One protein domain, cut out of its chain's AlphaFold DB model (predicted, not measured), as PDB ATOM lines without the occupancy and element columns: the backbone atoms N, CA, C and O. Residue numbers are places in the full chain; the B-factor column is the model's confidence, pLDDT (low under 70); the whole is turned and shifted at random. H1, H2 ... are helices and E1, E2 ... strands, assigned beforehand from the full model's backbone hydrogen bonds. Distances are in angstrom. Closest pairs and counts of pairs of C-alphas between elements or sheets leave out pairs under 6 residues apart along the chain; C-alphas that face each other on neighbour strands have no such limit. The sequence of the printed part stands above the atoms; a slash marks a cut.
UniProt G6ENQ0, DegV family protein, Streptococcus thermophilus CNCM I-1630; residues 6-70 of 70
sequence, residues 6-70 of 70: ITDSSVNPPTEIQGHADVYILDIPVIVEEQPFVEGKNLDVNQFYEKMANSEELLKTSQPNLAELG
ATOM      1  N   ILE A   6     -49.978 -52.439 -31.514       93.50
ATOM      2  CA  ILE A   6     -49.574 -51.032 -31.497       93.50
ATOM      3  C   ILE A   6     -49.219 -50.657 -30.060       93.50
ATOM      4  O   ILE A   6     -49.965 -50.966 -29.130       93.50
ATOM      5  N   THR A   7     -48.082 -49.995 -29.891       94.31
ATOM      6  CA  THR A   7     -47.625 -49.409 -28.628       94.31
ATOM      7  C   THR A   7     -46.929 -48.074 -28.908       94.31
ATOM      8  O   THR A   7     -46.935 -47.599 -30.044       94.31
ATOM      9  N   ASP A   8     -46.353 -47.450 -27.889       94.62
ATOM     10  CA  ASP A   8     -45.650 -46.176 -27.996       94.62
ATOM     11  C   ASP A   8     -44.254 -46.250 -27.363       94.62
ATOM     12  O   ASP A   8     -43.902 -47.217 -26.679       94.62
ATOM     13  N   SER A   9     -43.437 -45.232 -27.623       94.06
ATOM     14  CA  SER A   9     -42.034 -45.180 -27.209       94.06
ATOM     15  C   SER A   9     -41.819 -45.029 -25.696       94.06
ATOM     16  O   SER A   9     -40.671 -44.987 -25.263       94.06
ATOM     17  N   SER A  10     -42.874 -44.968 -24.868       94.94
ATOM     18  CA  SER A  10     -42.718 -45.049 -23.405       94.94
ATOM     19  C   SER A  10     -42.389 -46.464 -22.916       94.94
ATOM     20  O   SER A  10     -41.910 -46.646 -21.794       94.94
ATOM     21  N   VAL A  11     -42.642 -47.478 -23.746       94.19
ATOM     22  CA  VAL A  11     -42.295 -48.868 -23.454       94.19
ATOM     23  C   VAL A  11     -40.820 -49.112 -23.765       94.19
ATOM     24  O   VAL A  11     -40.316 -48.703 -24.804       94.19
ATOM     25  N   ASN A  12     -40.139 -49.863 -22.894       90.94
ATOM     26  CA  ASN A  12     -38.835 -50.460 -23.183       90.94
ATOM     27  C   ASN A  12     -39.033 -51.931 -23.609       90.94
ATOM     28  O   ASN A  12     -39.050 -52.813 -22.742       90.94
ATOM     29  N   PRO A  13     -39.285 -52.215 -24.902       89.38
ATOM     30  CA  PRO A  13     -39.602 -53.560 -25.359       89.38
ATOM     31  C   PRO A  13     -38.405 -54.509 -25.187       89.38
ATOM     32  O   PRO A  13     -37.272 -54.121 -25.494       89.38
ATOM     33  N   PRO A  14     -38.632 -55.771 -24.778       92.31
ATOM     34  CA  PRO A  14     -37.610 -56.813 -24.830       92.31
ATOM     35  C   PRO A  14     -37.003 -56.936 -26.231       92.31
ATOM     36  O   PRO A  14     -37.693 -56.745 -27.237       92.31
ATOM     37  N   THR A  15     -35.716 -57.271 -26.313       90.62
ATOM     38  CA  THR A  15     -34.980 -57.332 -27.586       90.62
ATOM     39  C   THR A  15     -35.608 -58.311 -28.582       90.62
ATOM     40  O   THR A  15     -35.504 -58.106 -29.785       90.62
ATOM     41  N   GLU A  16     -36.311 -59.341 -28.104       90.38
ATOM     42  CA  GLU A  16     -36.972 -60.350 -28.935       90.38
ATOM     43  C   GLU A  16     -38.127 -59.797 -29.780       90.38
ATOM     44  O   GLU A  16     -38.462 -60.390 -30.805       90.38
ATOM     45  N   ILE A  17     -38.749 -58.686 -29.362       90.38
ATOM     46  CA  ILE A  17     -39.888 -58.076 -30.070       90.38
ATOM     47  C   ILE A  17     -39.532 -56.750 -30.751       90.38
ATOM     48  O   ILE A  17     -40.360 -56.184 -31.467       90.38
ATOM     49  N   GLN A  18     -38.308 -56.253 -30.559       86.75
ATOM     50  CA  GLN A  18     -37.827 -55.055 -31.241       86.75
ATOM     51  C   GLN A  18     -37.732 -55.317 -32.749       86.75
ATOM     52  O   GLN A  18     -37.019 -56.211 -33.196       86.75
ATOM     53  N   GLY A  19     -38.469 -54.535 -33.542       86.38
ATOM     54  CA  GLY A  19     -38.507 -54.683 -35.002       86.38
ATOM     55  C   GLY A  19     -39.329 -55.873 -35.507       86.38
ATOM     56  O   GLY A  19     -39.213 -56.232 -36.679       86.38
ATOM     57  N   HIS A  20     -40.152 -56.496 -34.656       94.25
ATOM     58  CA  HIS A  20     -41.084 -57.532 -35.098       94.25
ATOM     59  C   HIS A  20     -42.074 -56.964 -36.130       94.25
ATOM     60  O   HIS A  20     -42.636 -55.893 -35.922       94.25
ATOM     61  N   ALA A  21     -42.326 -57.697 -37.221       92.75
ATOM     62  CA  ALA A  21     -43.091 -57.203 -38.375       92.75
ATOM     63  C   ALA A  21     -44.529 -56.758 -38.041       92.75
ATOM     64  O   ALA A  21     -45.069 -55.878 -38.704       92.75
ATOM     65  N   ASP A  22     -45.121 -57.357 -37.006       93.69
ATOM     66  CA  ASP A  22     -46.488 -57.065 -36.557       93.69
ATOM     67  C   ASP A  22     -46.560 -56.072 -35.376       93.69
ATOM     68  O   ASP A  22     -47.652 -55.817 -34.864       93.69
ATOM     69  N   VAL A  23     -45.419 -55.552 -34.901       93.44
ATOM     70  CA  VAL A  23     -45.349 -54.608 -33.773       93.44
ATOM     71  C   VAL A  23     -44.984 -53.220 -34.285       93.44
ATOM     72  O   VAL A  23     -43.908 -53.004 -34.835       93.44
ATOM     73  N   TYR A  24     -45.873 -52.265 -34.043       92.25
ATOM     74  CA  TYR A  24     -45.732 -50.874 -34.451       92.25
ATOM     75  C   TYR A  24     -45.572 -50.006 -33.202       92.25
ATOM     76  O   TYR A  24     -46.395 -50.072 -32.286       92.25
ATOM     77  N   ILE A  25     -44.505 -49.208 -33.159       92.44
ATOM     78  CA  ILE A  25     -44.192 -48.308 -32.043       92.44
ATOM     79  C   ILE A  25     -44.360 -46.875 -32.537       92.44
ATOM     80  O   ILE A  25     -43.691 -46.476 -33.488       92.44
ATOM     81  N   LEU A  26     -45.260 -46.124 -31.904       94.62
ATOM     82  CA  LEU A  26     -45.466 -44.705 -32.177       94.62
ATOM     83  C   LEU A  26     -44.560 -43.843 -31.298       94.62
ATOM     84  O   LEU A  26     -44.422 -44.097 -30.101       94.62
ATOM     85  N   ASP A  27     -43.988 -42.790 -31.871       94.94
ATOM     86  CA  ASP A  27     -43.104 -41.907 -31.119       94.94
ATOM     87  C   ASP A  27     -43.890 -40.941 -30.226       94.94
ATOM     88  O   ASP A  27     -44.842 -40.285 -30.658       94.94
ATOM     89  N   ILE A  28     -43.432 -40.793 -28.984       96.06
ATOM     90  CA  ILE A  28     -43.808 -39.692 -28.097       96.06
ATOM     91  C   ILE A  28     -42.739 -38.604 -28.228       96.06
ATOM     92  O   ILE A  28     -41.602 -38.818 -27.799       96.06
ATOM     93  N   PRO A  29     -43.062 -37.424 -28.782       96.69
ATOM     94  CA  PRO A  29     -42.093 -36.350 -28.858       96.69
ATOM     95  C   PRO A  29     -41.963 -35.624 -27.511       96.69
ATOM     96  O   PRO A  29     -42.945 -35.347 -26.813       96.69
ATOM     97  N   VAL A  30     -40.729 -35.258 -27.186       97.69
ATOM     98  CA  VAL A  30     -40.366 -34.322 -26.122       97.69
ATOM     99  C   VAL A  30     -40.348 -32.913 -26.706       97.69
ATOM    100  O   VAL A  30     -39.698 -32.655 -27.716       97.69
ATOM    101  N   ILE A  31     -41.061 -31.993 -26.068       97.19
ATOM    102  CA  ILE A  31     -41.151 -30.591 -26.460       97.19
ATOM    103  C   ILE A  31     -40.132 -29.789 -25.652       97.19
ATOM    104  O   ILE A  31     -40.251 -29.669 -24.429       97.19
ATOM    105  N   VAL A  32     -39.152 -29.227 -26.356       95.44
ATOM    106  CA  VAL A  32     -38.116 -28.337 -25.819       95.44
ATOM    107  C   VAL A  32     -38.263 -26.997 -26.528       95.44
ATOM    108  O   VAL A  32     -38.109 -26.954 -27.745       95.44
ATOM    109  N   GLU A  33     -38.592 -25.927 -25.800       92.38
ATOM    110  CA  GLU A  33     -38.758 -24.574 -26.375       92.38
ATOM    111  C   GLU A  33     -39.656 -24.561 -27.633       92.38
ATOM    112  O   GLU A  33     -39.288 -24.056 -28.690       92.38
ATOM    113  N   GLU A  34     -40.833 -25.191 -27.533       92.25
ATOM    114  CA  GLU A  34     -41.820 -25.334 -28.624       92.25
ATOM    115  C   GLU A  34     -41.379 -26.208 -29.816       92.25
ATOM    116  O   GLU A  34     -42.142 -26.376 -30.768       92.25
ATOM    117  N   GLN A  35     -40.193 -26.819 -29.769       94.44
ATOM    118  CA  GLN A  35     -39.698 -27.722 -30.809       94.44
ATOM    119  C   GLN A  35     -39.836 -29.198 -30.393       94.44
ATOM    120  O   GLN A  35     -39.460 -29.551 -29.270       94.44
ATOM    121  N   PRO A  36     -40.352 -30.080 -31.274       95.88
ATOM    122  CA  PRO A  36     -40.479 -31.502 -30.989       95.88
ATOM    123  C   PRO A  36     -39.177 -32.266 -31.262       95.88
ATOM    124  O   PRO A  36     -38.527 -32.103 -32.297       95.88
ATOM    125  N   PHE A  37     -38.847 -33.170 -30.352       97.00
ATOM    126  CA  PHE A  37     -37.702 -34.065 -30.422       97.00
ATOM    127  C   PHE A  37     -38.134 -35.502 -30.134       97.00
ATOM    128  O   PHE A  37     -38.985 -35.731 -29.284       97.00
ATOM    129  N   VAL A  38     -37.534 -36.472 -30.815       96.31
ATOM    130  CA  VAL A  38     -37.845 -37.898 -30.705       96.31
ATOM    131  C   VAL A  38     -36.590 -38.665 -30.303       96.31
ATOM    132  O   VAL A  38     -35.538 -38.560 -30.951       96.31
ATOM    133  N   GLU A  39     -36.724 -39.450 -29.235       95.06
ATOM    134  CA  GLU A  39     -35.661 -40.304 -28.710       95.06
ATOM    135  C   GLU A  39     -35.135 -41.265 -29.786       95.06
ATOM    136  O   GLU A  39     -35.894 -41.850 -30.556       95.06
ATOM    137  N   GLY A  40     -33.811 -41.396 -29.884       92.25
ATOM    138  CA  GLY A  40     -33.165 -42.305 -30.836       92.25
ATOM    139  C   GLY A  40     -33.214 -41.848 -32.301       92.25
ATOM    140  O   GLY A  40     -32.574 -42.480 -33.142       92.25
ATOM    141  N   LYS A  41     -33.909 -40.744 -32.619       94.75
ATOM    142  CA  LYS A  41     -33.929 -40.130 -33.959       94.75
ATOM    143  C   LYS A  41     -33.120 -38.841 -34.011       94.75
ATOM    144  O   LYS A  41     -32.131 -38.754 -34.733       94.75
ATOM    145  N   ASN A  42     -33.547 -37.832 -33.258       96.44
ATOM    146  CA  ASN A  42     -32.912 -36.510 -33.205       96.44
ATOM    147  C   ASN A  42     -32.680 -36.025 -31.763       96.44
ATOM    148  O   ASN A  42     -32.400 -34.845 -31.554       96.44
ATOM    149  N   LEU A  43     -32.800 -36.934 -30.792       96.81
ATOM    150  CA  LEU A  43     -32.502 -36.707 -29.387       96.81
ATOM    151  C   LEU A  43     -31.922 -37.980 -28.771       96.81
ATOM    152  O   LEU A  43     -32.591 -39.011 -28.727       96.81
ATOM    153  N   ASP A  44     -30.682 -37.913 -28.300       97.12
ATOM    154  CA  ASP A  44     -30.118 -38.960 -27.449       97.12
ATOM    155  C   ASP A  44     -30.330 -38.660 -25.954       97.12
ATOM    156  O   ASP A  44     -30.713 -37.555 -25.559       97.12
ATOM    157  N   VAL A  45     -30.078 -39.661 -25.109       95.56
ATOM    158  CA  VAL A  45     -30.309 -39.569 -23.660       95.56
ATOM    159  C   VAL A  45     -29.451 -38.496 -22.977       95.56
ATOM    160  O   VAL A  45     -29.928 -37.826 -22.063       95.56
ATOM    161  N   ASN A  46     -28.211 -38.280 -23.421       97.62
ATOM    162  CA  ASN A  46     -27.346 -37.257 -22.833       97.62
ATOM    163  C   ASN A  46     -27.840 -35.865 -23.230       97.62
ATOM    164  O   ASN A  46     -27.988 -34.998 -22.371       97.62
ATOM    165  N   GLN A  47     -28.191 -35.681 -24.504       97.38
ATOM    166  CA  GLN A  47     -28.795 -34.449 -25.011       97.38
ATOM    167  C   GLN A  47     -30.114 -34.122 -24.310       97.38
ATOM    168  O   GLN A  47     -30.385 -32.953 -24.043       97.38
ATOM    169  N   PHE A  48     -30.935 -35.130 -23.999       97.50
ATOM    170  CA  PHE A  48     -32.162 -34.944 -23.226       97.50
ATOM    171  C   PHE A  48     -31.863 -34.334 -21.854       97.50
ATOM    172  O   PHE A  48     -32.425 -33.290 -21.516       97.50
ATOM    173  N   TYR A  49     -30.951 -34.937 -21.085       97.69
ATOM    174  CA  TYR A  49     -30.607 -34.435 -19.753       97.69
ATOM    175  C   TYR A  49     -29.917 -33.069 -19.798       97.69
ATOM    176  O   TYR A  49     -30.208 -32.220 -18.957       97.69
ATOM    177  N   GLU A  50     -29.057 -32.819 -20.788       97.75
ATOM    178  CA  GLU A  50     -28.437 -31.507 -20.992       97.75
ATOM    179  C   GLU A  50     -29.478 -30.430 -21.306       97.75
ATOM    180  O   GLU A  50     -29.475 -29.376 -20.670       97.75
ATOM    181  N   LYS A  51     -30.399 -30.683 -22.245       96.19
ATOM    182  CA  LYS A  51     -31.486 -29.746 -22.568       96.19
ATOM    183  C   LYS A  51     -32.359 -29.491 -21.348       96.19
ATOM    184  O   LYS A  51     -32.568 -28.341 -20.992       96.19
ATOM    185  N   MET A  52     -32.782 -30.546 -20.652       96.50
ATOM    186  CA  MET A  52     -33.606 -30.439 -19.447       96.50
ATOM    187  C   MET A  52     -32.936 -29.607 -18.345       96.50
ATOM    188  O   MET A  52     -33.610 -28.829 -17.681       96.50
ATOM    189  N   ALA A  53     -31.622 -29.756 -18.147       97.12
ATOM    190  CA  ALA A  53     -30.879 -29.000 -17.140       97.12
ATOM    191  C   ALA A  53     -30.704 -27.512 -17.492       97.12
ATOM    192  O   ALA A  53     -30.512 -26.701 -16.589       97.12
ATOM    193  N   ASN A  54     -30.745 -27.164 -18.783       96.44
ATOM    194  CA  ASN A  54     -30.531 -25.800 -19.273       96.44
ATOM    195  C   ASN A  54     -31.827 -25.078 -19.692       96.44
ATOM    196  O   ASN A  54     -31.771 -23.886 -19.981       96.44
ATOM    197  N   SER A  55     -32.976 -25.758 -19.739       95.25
ATOM    198  CA  SER A  55     -34.262 -25.137 -20.073       95.25
ATOM    199  C   SER A  55     -34.820 -24.310 -18.912       95.25
ATOM    200  O   SER A  55     -34.806 -24.737 -17.759       95.25
ATOM    201  N   GLU A  56     -35.364 -23.134 -19.231       94.25
ATOM    202  CA  GLU A  56     -36.038 -22.269 -18.251       94.25
ATOM    203  C   GLU A  56     -37.363 -22.869 -17.755       94.25
ATOM    204  O   GLU A  56     -37.745 -22.686 -16.597       94.25
ATOM    205  N   GLU A  57     -38.054 -23.618 -18.619       94.81
ATOM    206  CA  GLU A  57     -39.273 -24.357 -18.291       94.81
ATOM    207  C   GLU A  57     -39.038 -25.871 -18.278       94.81
ATOM    208  O   GLU A  57     -38.169 -26.401 -18.973       94.81
ATOM    209  N   LEU A  58     -39.883 -26.589 -17.531       96.62
ATOM    210  CA  LEU A  58     -39.928 -28.047 -17.600       96.62
ATOM    211  C   LEU A  58     -40.292 -28.507 -19.013       96.62
ATOM    212  O   LEU A  58     -41.273 -28.039 -19.601       96.62
ATOM    213  N   LEU A  59     -39.535 -29.487 -19.505       96.75
ATOM    214  CA  LEU A  59     -39.839 -30.171 -20.756       96.75
ATOM    215  C   LEU A  59     -41.216 -30.834 -20.672       96.75
ATOM    216  O   LEU A  59     -41.621 -31.353 -19.627       96.75
ATOM    217  N   LYS A  60     -41.937 -30.822 -21.790       97.31
ATOM    218  CA  LYS A  60     -43.281 -31.403 -21.909       97.31
ATOM    219  C   LYS A  60     -43.235 -32.545 -22.916       97.31
ATOM    220  O   LYS A  60     -42.308 -32.634 -23.711       97.31
ATOM    221  N   THR A  61     -44.240 -33.404 -22.914       96.88
ATOM    222  CA  THR A  61     -44.451 -34.393 -23.979       96.88
ATOM    223  C   THR A  61     -45.759 -34.092 -24.697       96.88
ATOM    224  O   THR A  61     -46.652 -33.457 -24.126       96.88
ATOM    225  N   SER A  62     -45.892 -34.530 -25.949       94.31
ATOM    226  CA  SER A  62     -47.202 -34.618 -26.603       94.31
ATOM    227  C   SER A  62     -47.622 -36.072 -26.768       94.31
ATOM    228  O   SER A  62     -46.793 -36.975 -26.737       94.31
ATOM    229  N   GLN A  63     -48.920 -36.300 -26.968       94.06
ATOM    230  CA  GLN A  63     -49.396 -37.623 -27.362       94.06
ATOM    231  C   GLN A  63     -48.818 -38.008 -28.737       94.06
ATOM    232  O   GLN A  63     -48.572 -37.103 -29.548       94.06
ATOM    233  N   PRO A  64     -48.627 -39.312 -29.011       93.31
ATOM    234  CA  PRO A  64     -48.217 -39.789 -30.323       93.31
ATOM    235  C   PRO A  64     -49.190 -39.360 -31.418       93.31
ATOM    236  O   PRO A  64     -50.403 -39.247 -31.199       93.31
ATOM    237  N   ASN A  65     -48.671 -39.157 -32.624       89.06
ATOM    238  CA  ASN A  65     -49.503 -38.799 -33.760       89.06
ATOM    239  C   ASN A  65     -50.149 -40.048 -34.374       89.06
ATOM    240  O   ASN A  65     -49.502 -40.826 -35.067       89.06
ATOM    241  N   LEU A  66     -51.461 -40.209 -34.186       84.38
ATOM    242  CA  LEU A  66     -52.203 -41.339 -34.755       84.38
ATOM    243  C   LEU A  66     -52.221 -41.358 -36.291       84.38
ATOM    244  O   LEU A  66     -52.469 -42.414 -36.867       84.38
ATOM    245  N   ALA A  67     -51.958 -40.231 -36.963       86.44
ATOM    246  CA  ALA A  67     -51.861 -40.203 -38.423       86.44
ATOM    247  C   ALA A  67     -50.676 -41.028 -38.958       86.44
ATOM    248  O   ALA A  67     -50.680 -41.387 -40.130       86.44
ATOM    249  N   GLU A  68     -49.694 -41.365 -38.115       80.38
ATOM    250  CA  GLU A  68     -48.557 -42.220 -38.482       80.38
ATOM    251  C   GLU A  68     -48.929 -43.708 -38.616       80.38
ATOM    252  O   GLU A  68     -48.132 -44.491 -39.124       80.38
ATOM    253  N   LEU A  69     -50.139 -44.105 -38.201       73.12
ATOM    254  CA  LEU A  69     -50.667 -45.463 -38.394       73.12
ATOM    255  C   LEU A  69     -51.305 -45.689 -39.781       73.12
ATOM    256  O   LEU A  69     -51.748 -46.807 -40.055       73.12
ATOM    257  N   GLY A  70     -51.446 -44.631 -40.590       58.88
ATOM    258  CA  GLY A  70     -52.216 -44.609 -41.844       58.88
ATOM    259  C   GLY A  70     -51.447 -44.996 -43.098       58.88
ATOM    260  O   GLY A  70     -50.223 -44.752 -43.159       58.88
TER     261      GLY A  70
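This is residues 6 to 70 of the 70 residues of the protein "DegV family protein" of Streptococcus thermophilus CNCM I-1630 (UniProt G6ENQ0). Two small sheets follow each other along an elongated model: parallel E1 and E2, then the antiparallel hairpin E3 and E4 with H1 beside it. The last stretch runs back to H2, near E2. Of 65 printed residues, under half are in four named strands and then two named helices, mixed in class. The whole is only just loose, close to compact: radius of gyration of the C-alphas 13.3 A, spans 41 by 26 by 15 A.

Start at E2, residues 23 to 26, parallel to E1, residues 6 to 8; N 7 and O 24 are 2.9 A apart. In the hairpin of E3, residues 30 to 32, and E4, residues 35 to 37, N 30 and O 37 are 2.8 A apart. The closest C-alphas of E3 and H1, residues 45 to 54, are Val 32 and Lys 51, 7.5 A; of E2 and H2, residues 66 to 69, Leu 26 and Glu 68, 7.4 A. In H1 every O i to N i+4 pair is within hydrogen-bond range; H2 is too short for one.

Find C-alpha 6, where E1 begins, at (-49.574, -51.032, -31.497). From C-alpha 45 at (-30.309, -39.569, -23.660), H1 runs 14.5 A.

The printed part has no cut. Links E1 to E2 and H1 to H2 are long; residues 14 to 21 stand free. Residue 70 has pLDDT under 70.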